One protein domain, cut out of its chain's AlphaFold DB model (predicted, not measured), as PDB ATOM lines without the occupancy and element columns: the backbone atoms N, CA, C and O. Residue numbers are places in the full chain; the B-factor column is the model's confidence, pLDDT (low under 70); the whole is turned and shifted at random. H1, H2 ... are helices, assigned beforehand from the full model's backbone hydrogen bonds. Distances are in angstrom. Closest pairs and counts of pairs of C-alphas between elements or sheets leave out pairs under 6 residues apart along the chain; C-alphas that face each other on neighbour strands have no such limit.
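What this domain is: This is residues 3 to 110 of the 110 residues of the protein "DUF1810 family protein" of Gemmatimonadaceae bacterium (UniProt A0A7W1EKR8). A compact, rounded body of helices is built round one long helix, H6, which runs through its middle. H7 folds back along H6 as a helical hairpin, H4 packs on H7, H8 packs on H6, and H3 crosses near the last residues of H6; the short helices H1, H2 and H5 complete the body, with H2 and H5 far from its middle. The printed part has 108 residues, with eight named helices in the order H1 to H8 and no named strand; the class is all helix, and 69 of the residues are in named helices. The radius of gyration of the C-alphas is 12.7 A, and the C-alphas span 36 by 28 by 23 A.

Where its parts are: Begin with the longest helix, H6, residues 64 to 78: find C-alpha 64 at (17.092, 13.673, 50.915), and from there it runs 21.4 A to C-alpha 78 at (27.126, 9.278, 32.534). Next along the chain, look for H7 at residues 86 to 95, 13.5 A long, and then H8 at residues 101 to 108, 10.9 A long, which ends with C-alpha 108 at (38.097, 2.488, 39.838). Going back before H6, you meet H5 at residues 58 to 62, and before it H4 at residues 39 to 51, 18.8 A from first to last C-alpha. H3 takes residues 27 to 35 and is 12.2 A long, and H2 takes residues 17 to 21. H1, residues 3 to 6, begins the printed part with C-alpha 3 at (14.159, 4.260, 43.486).

How they stand to each other: Start at H6, the hub, which touches five other helices. H6 and H7 form a helical hairpin: look at Ala 74 and Phe 87, whose C-alphas are the closest of the two at 4.7 A. They run opposite ways at a steep tilt of 36 degrees, only just past shallow. H8 touches H6 along residues 72 to 76 of H6 alone, closest at the C-alphas of Ser 72 and Thr 103, 5.9 A apart; the two run the same way at a tilt of 36 degrees, only just steep. H3 touches H6 at residues 76 to 77 of H6 alone, about perpendicular at 89 degrees, with the C-alphas of Ala 30 and Phe 77 the closest at 6.5 A. Only just touching H6, with 3 pairs of C-alphas within 8 A, is H1, closest at Met 3 and Asp 66, 6.9 A. H5 and H6 touch only at the corner, and only just, with 3 such pairs; the C-alphas of Ala 58 and Glu 67 come closest, at 5.3 A. From H7, move out to H4: they touch, closest at the C-alphas of Ala 47 and Val 86, 6.4 A, and run the same way at a steep tilt of 40 degrees. H4 and H6 are near each other. H3 and H4 touch only at the corner, the C-alphas of Leu 34 and Gly 40 being 4.0 A apart. H2 touches no helix; it is close to but not clearly touching H1, with the C-alphas of Trp 4 and Ala 19 closest at 6.0 A. Among the pairs that stay apart are H4 and H8. In the backbone, every O i to N i+4 pair is within hydrogen-bond range in H2, H3, H4, H5, H7 and H8; in H6 it is 10 of 11, and H1 is too short for such a pair.

The domain as a whole: The two C-alphas farthest apart are those of Pro 54 and Arg 109, at 37.5 A. The printed part has no cut and ends at residue 110, the chain's last residue. No link between helices is long: those from H1 to H2, H4 to H5 and H6 to H7 are short, and the other four are tight. The mean pLDDT of the printed part is 93.4, and the model's confidence is under 70 at residues 55 and 110.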
ATOM      1  N   MET A   3      12.959   3.550  43.934       92.25
ATOM      2  CA  MET A   3      14.159   4.260  43.486       92.25
ATOM      3  C   MET A   3      15.283   3.313  43.031       92.25
ATOM      4  O   MET A   3      15.917   3.564  42.015       92.25
ATOM      5  N   TRP A   4      15.483   2.183  43.719       89.75
ATOM      6  CA  TRP A   4      16.578   1.248  43.418       89.75
ATOM      7  C   TRP A   4      16.526   0.609  42.032       89.75
ATOM      8  O   TRP A   4      17.580   0.278  41.507       89.75
ATOM      9  N   PHE A   5      15.335   0.412  41.466       87.12
ATOM     10  CA  PHE A   5      15.181  -0.259  40.174       87.12
ATOM     11  C   PHE A   5      14.835   0.695  39.025       87.12
ATOM     12  O   PHE A   5      14.923   0.285  37.872       87.12
ATOM     13  N   ILE A   6      14.466   1.948  39.323       91.88
ATOM     14  CA  ILE A   6      14.310   3.011  38.314       91.88
ATOM     15  C   ILE A   6      15.631   3.754  38.091       91.88
ATOM     16  O   ILE A   6      16.016   3.970  36.950       91.88
ATOM     17  N   PHE A   7      16.345   4.101  39.165       95.75
ATOM     18  CA  PHE A   7      17.663   4.738  39.118       95.75
ATOM     19  C   PHE A   7      18.670   3.874  39.889       95.75
ATOM     20  O   PHE A   7      19.034   4.189  41.031       95.75
ATOM     21  N   PRO A   8      19.101   2.740  39.306       95.56
ATOM     22  CA  PRO A   8      20.026   1.845  39.975       95.56
ATOM     23  C   PRO A   8      21.397   2.507  40.139       95.56
ATOM     24  O   PRO A   8      21.805   3.371  39.359       95.56
ATOM     25  N   GLN A   9      22.106   2.104  41.189       95.38
ATOM     26  CA  GLN A   9      23.406   2.651  41.571       95.38
ATOM     27  C   GLN A   9      24.446   1.531  41.685       95.38
ATOM     28  O   GLN A   9      24.105   0.349  41.770       95.38
ATOM     29  N   ARG A  10      25.727   1.905  41.726       96.19
ATOM     30  CA  ARG A  10      26.844   0.968  41.892       96.19
ATOM     31  C   ARG A  10      26.713   0.153  43.191       96.19
ATOM     32  O   ARG A  10      26.383   0.696  44.251       96.19
ATOM     33  N   ALA A  11      27.000  -1.147  43.119       94.00
ATOM     34  CA  ALA A  11      27.064  -2.015  44.296       94.00
ATOM     35  C   ALA A  11      28.075  -1.493  45.329       94.00
ATOM     36  O   ALA A  11      29.115  -0.948  44.976       94.00
ATOM     37  N   GLY A  12      27.748  -1.639  46.615       91.81
ATOM     38  CA  GLY A  12      28.540  -1.094  47.725       91.81
ATOM     39  C   GLY A  12      28.092   0.289  48.218       91.81
ATOM     40  O   GLY A  12      28.497   0.702  49.300       91.81
ATOM     41  N   LEU A  13      27.207   0.989  47.494       91.12
ATOM     42  CA  LEU A  13      26.660   2.281  47.941       91.12
ATOM     43  C   LEU A  13      25.488   2.162  48.925       91.12
ATOM     44  O   LEU A  13      25.220   3.093  49.681       91.12
ATOM     45  N   GLY A  14      24.740   1.057  48.882       87.75
ATOM     46  CA  GLY A  14      23.567   0.841  49.726       87.75
ATOM     47  C   GLY A  14      23.709  -0.390  50.614       87.75
ATOM     48  O   GLY A  14      24.240  -1.410  50.186       87.75
ATOM     49  N   SER A  15      23.201  -0.291  51.843       85.25
ATOM     50  CA  SER A  15      23.256  -1.358  52.851       85.25
ATOM     51  C   SER A  15      21.955  -2.155  52.993       85.25
ATOM     52  O   SER A  15      21.964  -3.203  53.639       85.25
ATOM     53  N   SER A  16      20.840  -1.701  52.407       88.06
ATOM     54  CA  SER A  16      19.589  -2.467  52.424       88.06
ATOM     55  C   SER A  16      19.652  -3.648  51.459       88.06
ATOM     56  O   SER A  16      20.362  -3.605  50.455       88.06
ATOM     57  N   GLU A  17      18.876  -4.692  51.743       89.50
ATOM     58  CA  GLU A  17      18.759  -5.860  50.867       89.50
ATOM     59  C   GLU A  17      18.357  -5.453  49.447       89.50
ATOM     60  O   GLU A  17      19.087  -5.731  48.503       89.50
ATOM     61  N   MET A  18      17.303  -4.645  49.311       88.88
ATOM     62  CA  MET A  18      16.858  -4.121  48.015       88.88
ATOM     63  C   MET A  18      17.939  -3.308  47.292       88.88
ATOM     64  O   MET A  18      18.037  -3.367  46.069       88.88
ATOM     65  N   ALA A  19      18.784  -2.568  48.021       87.94
ATOM     66  CA  ALA A  19      19.887  -1.840  47.401       87.94
ATOM     67  C   ALA A  19      20.987  -2.761  46.870       87.94
ATOM     68  O   ALA A  19      21.684  -2.351  45.949       87.94
ATOM     69  N   ARG A  20      21.149  -3.960  47.442       90.12
ATOM     70  CA  ARG A  20      22.066  -4.985  46.935       90.12
ATOM     71  C   ARG A  20      21.457  -5.739  45.757       90.12
ATOM     72  O   ARG A  20      22.144  -5.908  44.759       90.12
ATOM     73  N   THR A  21      20.182  -6.120  45.843       91.12
ATOM     74  CA  THR A  21      19.474  -6.873  44.793       91.12
ATOM     75  C   THR A  21      19.465  -6.140  43.452       91.12
ATOM     76  O   THR A  21      19.683  -6.759  42.420       91.12
ATOM     77  N   PHE A  22      19.244  -4.821  43.455       92.12
ATOM     78  CA  PHE A  22      19.172  -4.008  42.230       92.12
ATOM     79  C   PHE A  22      20.466  -3.244  41.913       92.12
ATOM     80  O   PHE A  22      20.458  -2.307  41.113       92.12
ATOM     81  N   ALA A  23      21.577  -3.583  42.567       94.12
ATOM     82  CA  ALA A  23      22.835  -2.891  42.342       94.12
ATOM     83  C   ALA A  23      23.455  -3.236  40.982       94.12
ATOM     84  O   ALA A  23      23.434  -4.382  40.548       94.12
ATOM     85  N   ILE A  24      24.122  -2.256  40.374       96.19
ATOM     86  CA  ILE A  24      24.965  -2.481  39.198       96.19
ATOM     87  C   ILE A  24      26.374  -2.878  39.649       96.19
ATOM     88  O   ILE A  24      27.004  -2.186  40.464       96.19
ATOM     89  N   ALA A  25      26.880  -4.003  39.144       93.75
ATOM     90  CA  ALA A  25      28.131  -4.586  39.619       93.75
ATOM     91  C   ALA A  25      29.388  -4.041  38.915       93.75
ATOM     92  O   ALA A  25      30.466  -4.100  39.504       93.75
ATOM     93  N   SER A  26      29.276  -3.443  37.730       93.56
ATOM     94  CA  SER A  26      30.435  -2.933  36.983       93.56
ATOM     95  C   SER A  26      30.061  -1.876  35.934       93.56
ATOM     96  O   SER A  26      28.883  -1.621  35.679       93.56
ATOM     97  N   ARG A  27      31.074  -1.272  35.287       94.75
ATOM     98  CA  ARG A  27      30.865  -0.426  34.094       94.75
ATOM     99  C   ARG A  27      30.246  -1.222  32.942       94.75
ATOM    100  O   ARG A  27      29.377  -0.698  32.253       94.75
ATOM    101  N   ALA A  28      30.659  -2.476  32.756       95.31
ATOM    102  CA  ALA A  28      30.104  -3.343  31.720       95.31
ATOM    103  C   ALA A  28      28.610  -3.609  31.960       95.31
ATOM    104  O   ALA A  28      27.814  -3.472  31.036       95.31
ATOM    105  N   ASP A  29      28.212  -3.875  33.208       96.06
ATOM    106  CA  ASP A  29      26.799  -4.064  33.559       96.06
ATOM    107  C   ASP A  29      25.986  -2.778  33.384       96.06
ATOM    108  O   ASP A  29      24.848  -2.834  32.930       96.06
ATOM    109  N   ALA A  30      26.558  -1.611  33.706       97.00
ATOM    110  CA  ALA A  30      25.901  -0.326  33.458       97.00
ATOM    111  C   ALA A  30      25.673  -0.094  31.956       97.00
ATOM    112  O   ALA A  30      24.580   0.299  31.552       97.00
ATOM    113  N   ALA A  31      26.682  -0.377  31.126       97.19
ATOM    114  CA  ALA A  31      26.572  -0.272  29.676       97.19
ATOM    115  C   ALA A  31      25.539  -1.266  29.116       97.19
ATOM    116  O   ALA A  31      24.703  -0.886  28.300       97.19
ATOM    117  N   ALA A  32      25.534  -2.509  29.606       97.81
ATOM    118  CA  ALA A  32      24.552  -3.523  29.226       97.81
ATOM    119  C   ALA A  32      23.126  -3.133  29.651       97.81
ATOM    120  O   ALA A  32      22.192  -3.270  28.863       97.81
ATOM    121  N   TYR A  33      22.955  -2.590  30.861       97.62
ATOM    122  CA  TYR A  33      21.673  -2.069  31.341       97.62
ATOM    123  C   TYR A  33      21.166  -0.950  30.427       97.62
ATOM    124  O   TYR A  33      19.999  -0.952  30.037       97.62
ATOM    125  N   LEU A  34      22.043  -0.013  30.056       97.25
ATOM    126  CA  LEU A  34      21.695   1.110  29.190       97.25
ATOM    127  C   LEU A  34      21.392   0.674  27.747       97.25
ATOM    128  O   LEU A  34      20.510   1.247  27.114       97.25
ATOM    129  N   ALA A  35      22.076  -0.350  27.237       97.75
ATOM    130  CA  ALA A  35      21.829  -0.914  25.909       97.75
ATOM    131  C   ALA A  35      20.581  -1.815  25.851       97.75
ATOM    132  O   ALA A  35      20.081  -2.118  24.768       97.75
ATOM    133  N   HIS A  36      20.068  -2.266  26.999       98.06
ATOM    134  CA  HIS A  36      18.921  -3.160  27.041       98.06
ATOM    135  C   HIS A  36      17.643  -2.441  26.554       98.06
ATOM    136  O   HIS A  36      17.278  -1.403  27.111       98.06
ATOM    137  N   PRO A  37      16.872  -3.022  25.609       96.81
ATOM    138  CA  PRO A  37      15.785  -2.325  24.908       96.81
ATOM    139  C   PRO A  37      14.660  -1.824  25.822       96.81
ATOM    140  O   PRO A  37      14.055  -0.796  25.551       96.81
ATOM    141  N   VAL A  38      14.377  -2.531  26.921       97.44
ATOM    142  CA  VAL A  38      13.370  -2.107  27.913       97.44
ATOM    143  C   VAL A  38      13.968  -1.248  29.035       97.44
ATOM    144  O   VAL A  38      13.461  -0.164  29.311       97.44
ATOM    145  N   LEU A  39      15.016  -1.729  29.712       97.50
ATOM    146  CA  LEU A  39      15.592  -1.067  30.887       97.50
ATOM    147  C   LEU A  39      16.250   0.271  30.537       97.50
ATOM    148  O   LEU A  39      15.942   1.280  31.169       97.50
ATOM    149  N   GLY A  40      17.086   0.293  29.499       97.38
ATOM    150  CA  GLY A  40      17.739   1.506  29.022       97.38
ATOM    151  C   GLY A  40      16.733   2.553  28.560       97.38
ATOM    152  O   GLY A  40      16.795   3.699  29.001       97.38
ATOM    153  N   ALA A  41      15.746   2.148  27.753       97.12
ATOM    154  CA  ALA A  41      14.694   3.049  27.279       97.12
ATOM    155  C   ALA A  41      13.918   3.692  28.439       97.12
ATOM    156  O   ALA A  41      13.756   4.910  28.466       97.12
ATOM    157  N   ARG A  42      13.510   2.902  29.442       97.75
ATOM    158  CA  ARG A  42      12.800   3.417  30.624       97.75
ATOM    159  C   ARG A  42      13.660   4.347  31.471       97.75
ATOM    160  O   ARG A  42      13.174   5.378  31.924       97.75
ATOM    161  N   LEU A  43      14.933   4.010  31.674       97.56
ATOM    162  CA  LEU A  43      15.861   4.863  32.415       97.56
ATOM    163  C   LEU A  43      16.031   6.226  31.727       97.56
ATOM    164  O   LEU A  43      15.950   7.263  32.387       97.56
ATOM    165  N   LEU A  44      16.219   6.229  30.405       96.88
ATOM    166  CA  LEU A  44      16.335   7.448  29.602       96.88
ATOM    167  C   LEU A  44      15.045   8.276  29.630       96.88
ATOM    168  O   LEU A  44      15.104   9.499  29.768       96.88
ATOM    169  N   GLU A  45      13.888   7.625  29.540       96.69
ATOM    170  CA  GLU A  45      12.579   8.274  29.618       96.69
ATOM    171  C   GLU A  45      12.383   8.958  30.981       96.69
ATOM    172  O   GLU A  45      12.086  10.153  31.048       96.69
ATOM    173  N   CYS A  46      12.635   8.239  32.081       96.19
ATOM    174  CA  CYS A  46      12.561   8.788  33.434       96.19
ATOM    175  C   CYS A  46      13.543   9.950  33.643       96.19
ATOM    176  O   CYS A  46      13.165  10.971  34.221       96.19
ATOM    177  N   ALA A  47      14.782   9.828  33.160       95.69
ATOM    178  CA  ALA A  47      15.779  10.893  33.236       95.69
ATOM    179  C   ALA A  47      15.338  12.147  32.458       95.69
ATOM    180  O   ALA A  47      15.414  13.264  32.973       95.69
ATOM    181  N   SER A  48      14.797  11.963  31.251       95.12
ATOM    182  CA  SER A  48      14.324  13.056  30.393       95.12
ATOM    183  C   SER A  48      13.109  13.771  30.991       95.12
ATOM    184  O   SER A  48      13.040  15.001  30.983       95.12
ATOM    185  N   MET A  49      12.180  13.023  31.597       94.00
ATOM    186  CA  MET A  49      11.029  13.592  32.302       94.00
ATOM    187  C   MET A  49      11.434  14.513  33.457       94.00
ATOM    188  O   MET A  49      10.732  15.484  33.740       94.00
ATOM    189  N   LEU A  50      12.544  14.228  34.143       93.31
ATOM    190  CA  LEU A  50      13.042  15.106  35.201       93.31
ATOM    191  C   LEU A  50      13.561  16.425  34.629       93.31
ATOM    192  O   LEU A  50      13.199  17.489  35.133       93.31
ATOM    193  N   LEU A  51      14.323  16.382  33.535       92.38
ATOM    194  CA  LEU A  51      14.823  17.595  32.879       92.38
ATOM    195  C   LEU A  51      13.694  18.517  32.396       92.38
ATOM    196  O   LEU A  51      13.817  19.736  32.512       92.38
ATOM    197  N   GLY A  52      12.577  17.948  31.934       87.19
ATOM    198  CA  GLY A  52      11.408  18.704  31.476       87.19
ATOM    199  C   GLY A  52      10.609  19.419  32.577       87.19
ATOM    200  O   GLY A  52       9.717  20.207  32.265       87.19
ATOM    201  N   ARG A  53      10.886  19.178  33.869       83.00
ATOM    202  CA  ARG A  53      10.122  19.787  34.975       83.00
ATOM    203  C   ARG A  53      10.676  21.159  35.371       83.00
ATOM    204  O   ARG A  53      11.841  21.237  35.766       83.00
ATOM    205  N   PRO A  54       9.868  22.234  35.381       78.00
ATOM    206  CA  PRO A  54      10.327  23.552  35.814       78.00
ATOM    207  C   PRO A  54      10.568  23.632  37.334       78.00
ATOM    208  O   PRO A  54       9.800  23.098  38.134       78.00
ATOM    209  N   HIS A  55      11.637  24.345  37.709       66.56
ATOM    210  CA  HIS A  55      11.884  24.955  39.027       66.56
ATOM    211  C   HIS A  55      11.622  24.099  40.282       66.56
ATOM    212  O   HIS A  55      10.986  24.553  41.231       66.56
ATOM    213  N   ARG A  56      12.157  22.874  40.341       84.56
ATOM    214  CA  ARG A  56      12.230  22.100  41.595       84.56
ATOM    215  C   ARG A  56      13.602  21.464  41.750       84.56
ATOM    216  O   ARG A  56      14.150  20.979  40.768       84.56
ATOM    217  N   SER A  57      14.141  21.456  42.967       92.12
ATOM    218  CA  SER A  57      15.362  20.711  43.296       92.12
ATOM    219  C   SER A  57      15.089  19.204  43.342       92.12
ATOM    220  O   SER A  57      13.944  18.783  43.530       92.12
ATOM    221  N   ALA A  58      16.132  18.376  43.222       93.69
ATOM    222  CA  ALA A  58      15.996  16.925  43.369       93.69
ATOM    223  C   ALA A  58      15.449  16.562  44.759       93.69
ATOM    224  O   ALA A  58      14.516  15.765  44.855       93.69
ATOM    225  N   ARG A  59      15.923  17.241  45.817       94.44
ATOM    226  CA  ARG A  59      15.375  17.128  47.176       94.44
ATOM    227  C   ARG A  59      13.870  17.356  47.247       94.44
ATOM    228  O   ARG A  59      13.186  16.637  47.962       94.44
ATOM    229  N   ALA A  60      13.345  18.349  46.530       93.12
ATOM    230  CA  ALA A  60      11.916  18.662  46.551       93.12
ATOM    231  C   ALA A  60      11.065  17.616  45.809       93.12
ATOM    232  O   ALA A  60       9.874  17.494  46.081       93.12
ATOM    233  N   ILE A  61      11.657  16.882  44.862       92.81
ATOM    234  CA  ILE A  61      10.973  15.836  44.091       92.81
ATOM    235  C   ILE A  61      11.036  14.494  44.827       92.81
ATOM    236  O   ILE A  61      10.044  13.770  44.871       92.81
ATOM    237  N   PHE A  62      12.195  14.169  45.399       92.75
ATOM    238  CA  PHE A  62      12.512  12.822  45.870       92.75
ATOM    239  C   PHE A  62      12.788  12.723  47.378       92.75
ATOM    240  O   PHE A  62      12.756  11.636  47.946       92.75
ATOM    241  N   GLY A  63      13.052  13.839  48.051       94.19
ATOM    242  CA  GLY A  63      13.577  13.844  49.413       94.19
ATOM    243  C   GLY A  63      15.086  13.589  49.475       94.19
ATOM    244  O   GLY A  63      15.757  13.346  48.472       94.19
ATOM    245  N   GLU A  64      15.639  13.667  50.685       92.75
ATOM    246  CA  GLU A  64      17.092  13.673  50.915       92.75
ATOM    247  C   GLU A  64      17.796  12.347  50.588       92.75
ATOM    248  O   GLU A  64      18.942  12.328  50.135       92.75
ATOM    249  N   VAL A  65      17.164  11.213  50.878       92.31
ATOM    250  CA  VAL A  65      17.807   9.909  50.654       92.31
ATOM    251  C   VAL A  65      17.867   9.605  49.162       92.31
ATOM    252  O   VAL A  65      18.892   9.156  48.647       92.31
ATOM    253  N   ASP A  66      16.778   9.889  48.463       94.69
ATOM    254  CA  ASP A  66      16.632   9.556  47.060       94.69
ATOM    255  C   ASP A  66      17.336  10.556  46.138       94.69
ATOM    256  O   ASP A  66      17.855  10.139  45.106       94.69
ATOM    257  N   GLU A  67      17.484  11.836  46.508       95.44
ATOM    258  CA  GLU A  67      18.332  12.742  45.715       95.44
ATOM    259  C   GLU A  67      19.780  12.230  45.629       95.44
ATOM    260  O   GLU A  67      20.414  12.317  44.577       95.44
ATOM    261  N   LYS A  68      20.290  11.619  46.709       95.50
ATOM    262  CA  LYS A  68      21.637  11.035  46.735       95.50
ATOM    263  C   LYS A  68      21.713   9.833  45.791       95.50
ATOM    264  O   LYS A  68      22.693   9.699  45.066       95.50
ATOM    265  N   LYS A  69      20.666   8.999  45.747       95.38
ATOM    266  CA  LYS A  69      20.568   7.858  44.817       95.38
ATOM    267  C   LYS A  69      20.506   8.309  43.362       95.38
ATOM    268  O   LYS A  69      21.202   7.730  42.533       95.38
ATOM    269  N   LEU A  70      19.742   9.363  43.069       97.25
ATOM    270  CA  LEU A  70      19.686   9.957  41.735       97.25
ATOM    271  C   LEU A  70      21.074  10.425  41.291       97.25
ATOM    272  O   LEU A  70      21.496  10.093  40.187       97.25
ATOM    273  N   ARG A  71      21.809  11.142  42.153       98.00
ATOM    274  CA  ARG A  71      23.171  11.598  41.838       98.00
ATOM    275  C   ARG A  71      24.114  10.430  41.557       98.00
ATOM    276  O   ARG A  71      24.862  10.473  40.581       98.00
ATOM    277  N   SER A  72      24.067   9.385  42.382       97.88
ATOM    278  CA  SER A  72      24.878   8.176  42.192       97.88
ATOM    279  C   SER A  72      24.542   7.453  40.888       97.88
ATOM    280  O   SER A  72      25.441   7.066  40.149       97.88
ATOM    281  N   SER A  73      23.252   7.311  40.574       98.06
ATOM    282  CA  SER A  73      22.791   6.692  39.330       98.06
ATOM    283  C   SER A  73      23.212   7.509  38.105       98.06
ATOM    284  O   SER A  73      23.836   6.971  37.195       98.06
ATOM    285  N   ALA A  74      22.978   8.824  38.110       98.06
ATOM    286  CA  ALA A  74      23.380   9.700  37.013       98.06
ATOM    287  C   ALA A  74      24.903   9.696  36.804       98.06
ATOM    288  O   ALA A  74      25.361   9.603  35.672       98.06
ATOM    289  N   THR A  75      25.692   9.694  37.883       98.12
ATOM    290  CA  THR A  75      27.159   9.565  37.798       98.12
ATOM    291  C   THR A  75      27.572   8.245  37.143       98.12
ATOM    292  O   THR A  75      28.439   8.226  36.276       98.12
ATOM    293  N   LEU A  76      26.946   7.130  37.537       97.94
ATOM    294  CA  LEU A  76      27.233   5.813  36.971       97.94
ATOM    295  C   LEU A  76      26.926   5.758  35.471       97.94
ATOM    296  O   LEU A  76      27.755   5.290  34.694       97.94
ATOM    297  N   PHE A  77      25.738   6.216  35.070       98.19
ATOM    298  CA  PHE A  77      25.299   6.097  33.684       98.19
ATOM    299  C   PHE A  77      25.912   7.149  32.761       98.19
ATOM    300  O   PHE A  77      26.086   6.872  31.576       98.19
ATOM    301  N   GLU A  78      26.322   8.308  33.284       97.94
ATOM    302  CA  GLU A  78      27.126   9.278  32.534       97.94
ATOM    303  C   GLU A  78      28.424   8.636  32.020       97.94
ATOM    304  O   GLU A  78      28.756   8.790  30.850       97.94
ATOM    305  N   LEU A  79      29.118   7.863  32.862       95.69
ATOM    306  CA  LEU A  79      30.413   7.251  32.534       95.69
ATOM    307  C   LEU A  79      30.362   6.171  31.446       95.69
ATOM    308  O   LEU A  79      31.413   5.770  30.944       95.69
ATOM    309  N   VAL A  80      29.172   5.667  31.125       96.38
ATOM    310  CA  VAL A  80      28.950   4.665  30.068       96.38
ATOM    311  C   VAL A  80      28.107   5.212  28.917       96.38
ATOM    312  O   VAL A  80      27.713   4.460  28.030       96.38
ATOM    313  N   SER A  81      27.825   6.514  28.931       96.31
ATOM    314  CA  SER A  81      27.089   7.208  27.880       96.31
ATOM    315  C   SER A  81      28.023   8.080  27.031       96.31
ATOM    316  O   SER A  81      29.108   8.449  27.481       96.31
ATOM    317  N   PRO A  82      27.605   8.474  25.816       90.38
ATOM    318  CA  PRO A  82      28.277   9.528  25.062       90.38
ATOM    319  C   PRO A  82      28.333  10.858  25.832       90.38
ATOM    320  O   PRO A  82      27.561  11.096  26.768       90.38
ATOM    321  N   GLY A  83      29.220  11.756  25.396       87.75
ATOM    322  CA  GLY A  83      29.330  13.105  25.955       87.75
ATOM    323  C   GLY A  83      27.997  13.865  25.922       87.75
ATOM    324  O   GLY A  83      27.209  13.713  24.990       87.75
ATOM    325  N   ASN A  84      27.753  14.686  26.949       88.75
ATOM    326  CA  ASN A  84      26.521  15.469  27.127       88.75
ATOM    327  C   ASN A  84      25.217  14.634  27.195       88.75
ATOM    328  O   ASN A  84      24.142  15.084  26.787       88.75
ATOM    329  N   SER A  85      25.301  13.405  27.712       96.81
ATOM    330  CA  SER A  85      24.135  12.542  27.941       96.81
ATOM    331  C   SER A  85      23.074  13.184  28.848       96.81
ATOM    332  O   SER A  85      23.347  14.118  29.604       96.81
ATOM    333  N   VAL A  86      21.857  12.624  28.841       97.12
ATOM    334  CA  VAL A  86      20.775  13.029  29.761       97.12
ATOM    335  C   VAL A  86      21.222  12.985  31.231       97.12
ATOM    336  O   VAL A  86      20.782  13.792  32.045       97.12
ATOM    337  N   PHE A  87      22.147  12.083  31.573       97.94
ATOM    338  CA  PHE A  87      22.691  11.949  32.920       97.94
ATOM    339  C   PHE A  87      23.645  13.091  33.283       97.94
ATOM    340  O   PHE A  87      23.546  13.617  34.390       97.94
ATOM    341  N   ALA A  88      24.497  13.529  32.349       97.69
ATOM    342  CA  ALA A  88      25.326  14.724  32.526       97.69
ATOM    343  C   ALA A  88      24.446  15.961  32.768       97.69
ATOM    344  O   ALA A  88      24.625  16.689  33.741       97.69
ATOM    345  N   GLN A  89      23.395  16.119  31.960       97.00
ATOM    346  CA  GLN A  89      22.437  17.217  32.100       97.00
ATOM    347  C   GLN A  89      21.680  17.171  33.438       97.00
ATOM    348  O   GLN A  89      21.406  18.215  34.030       97.00
ATOM    349  N   LEU A  90      21.350  15.978  33.951       96.19
ATOM    350  CA  LEU A  90      20.775  15.827  35.292       96.19
ATOM    351  C   LEU A  90      21.749  16.281  36.381       96.19
ATOM    352  O   LEU A  90      21.330  16.961  37.319       96.19
ATOM    353  N   LEU A  91      23.027  15.910  36.264       97.56
ATOM    354  CA  LEU A  91      24.073  16.321  37.198       97.56
ATOM    355  C   LEU A  91      24.235  17.840  37.209       97.56
ATOM    356  O   LEU A  91      24.239  18.447  38.281       97.56
ATOM    357  N   ASP A  92      24.268  18.461  36.036       96.06
ATOM    358  CA  ASP A  92      24.353  19.914  35.898       96.06
ATOM    359  C   ASP A  92      23.121  20.607  36.490       96.06
ATOM    360  O   ASP A  92      23.247  21.500  37.330       96.06
ATOM    361  N   ARG A  93      21.918  20.138  36.138       94.69
ATOM    362  CA  ARG A  93      20.650  20.735  36.579       94.69
ATOM    363  C   ARG A  93      20.424  20.635  38.084       94.69
ATOM    364  O   ARG A  93      19.963  21.596  38.696       94.69
ATOM    365  N   TYR A  94      20.646  19.459  38.662       95.69
ATOM    366  CA  TYR A  94      20.218  19.161  40.031       95.69
ATOM    367  C   TYR A  94      21.341  19.215  41.057       95.69
ATOM    368  O   TYR A  94      21.062  19.375  42.245       95.69
ATOM    369  N   PHE A  95      22.589  19.082  40.614       96.25
ATOM    370  CA  PHE A  95      23.746  18.949  41.490       96.25
ATOM    371  C   PHE A  95      24.889  19.903  41.109       96.25
ATOM    372  O   PHE A  95      25.991  19.755  41.631       96.25
ATOM    373  N   GLY A  96      24.654  20.878  40.219       95.38
ATOM    374  CA  GLY A  96      25.665  21.859  39.806       95.38
ATOM    375  C   GLY A  96      26.884  21.220  39.137       95.38
ATOM    376  O   GLY A  96      28.005  21.684  39.324       95.38
ATOM    377  N   GLY A  97      26.681  20.094  38.450       96.00
ATOM    378  CA  GLY A  97      27.738  19.303  37.817       96.00
ATOM    379  C   GLY A  97      28.507  18.409  38.795       96.00
ATOM    380  O   GLY A  97      29.435  17.699  38.398       96.00
ATOM    381  N   ALA A  98      28.144  18.393  40.081       97.31
ATOM    382  CA  ALA A  98      28.813  17.554  41.064       97.31
ATOM    383  C   ALA A  98      28.428  16.078  40.895       97.31
ATOM    384  O   ALA A  98      27.270  15.684  41.058       97.31
ATOM    385  N   ARG A  99      29.438  15.246  40.635       97.81
ATOM    386  CA  ARG A  99      29.320  13.785  40.580       97.81
ATOM    387  C   ARG A  99      29.411  13.164  41.967       97.81
ATOM    388  O   ARG A  99      29.964  13.740  42.904       97.81
ATOM    389  N   ASP A 100      28.868  11.962  42.105       97.94
ATOM    390  CA  ASP A 100      28.980  11.205  43.342       97.94
ATOM    391  C   ASP A 100      30.369  10.561  43.472       97.94
ATOM    392  O   ASP A 100      30.678   9.559  42.829       97.94
ATOM    393  N   ALA A 101      31.210  11.124  44.342       97.00
ATOM    394  CA  ALA A 101      32.592  10.679  44.522       97.00
ATOM    395  C   ALA A 101      32.712   9.196  44.920       97.00
ATOM    396  O   ALA A 101      33.632   8.511  44.478       97.00
ATOM    397  N   LYS A 102      31.776   8.668  45.721       96.06
ATOM    398  CA  LYS A 102      31.794   7.248  46.111       96.06
ATOM    399  C   LYS A 102      31.532   6.338  44.915       96.06
ATOM    400  O   LYS A 102      32.178   5.301  44.798       96.06
ATOM    401  N   THR A 103      30.620   6.732  44.028       96.75
ATOM    402  CA  THR A 103      30.363   6.026  42.768       96.75
ATOM    403  C   THR A 103      31.631   5.951  41.918       96.75
ATOM    404  O   THR A 103      31.967   4.867  41.453       96.75
ATOM    405  N   LEU A 104      32.372   7.058  41.781       95.69
ATOM    406  CA  LEU A 104      33.636   7.092  41.032       95.69
ATOM    407  C   LEU A 104      34.680   6.135  41.628       95.69
ATOM    408  O   LEU A 104      35.177   5.257  40.929       95.69
ATOM    409  N   VAL A 105      34.923   6.222  42.941       94.75
ATOM    410  CA  VAL A 105      35.893   5.360  43.643       94.75
ATOM    411  C   VAL A 105      35.547   3.871  43.508       94.75
ATOM    412  O   VAL A 105      36.426   3.036  43.314       94.75
ATOM    413  N   LEU A 106      34.265   3.505  43.600       92.75
ATOM    414  CA  LEU A 106      33.819   2.111  43.464       92.75
ATOM    415  C   LEU A 106      33.915   1.569  42.028       92.75
ATOM    416  O   LEU A 106      33.819   0.355  41.830       92.75
ATOM    417  N   LEU A 107      34.058   2.444  41.033       87.44
ATOM    418  CA  LEU A 107      34.259   2.076  39.630       87.44
ATOM    419  C   LEU A 107      35.738   2.003  39.238       87.44
ATOM    420  O   LEU A 107      36.036   1.403  38.215       87.44
ATOM    421  N   GLU A 108      36.639   2.605  40.015       85.31
ATOM    422  CA  GLU A 108      38.097   2.488  39.838       85.31
ATOM    423  C   GLU A 108      38.667   1.217  40.481       85.31
ATOM    424  O   GLU A 108      39.699   0.711  40.057       85.31
ATOM    425  N   ARG A 109      38.004   0.702  41.523       74.69
ATOM    426  CA  ARG A 109      38.431  -0.491  42.277       74.69
ATOM    427  C   ARG A 109      37.943  -1.821  41.687       74.69
ATOM    428  O   ARG A 109      38.127  -2.850  42.334       74.69
ATOM    429  N   ALA A 110      37.247  -1.786  40.554       58.22
ATOM    430  CA  ALA A 110      36.535  -2.918  39.963       58.22
ATOM    431  C   ALA A 110      37.162  -3.351  38.639       58.22
ATOM    432  O   ALA A 110      37.639  -2.456  37.909       58.22
TER     433      ALA A 110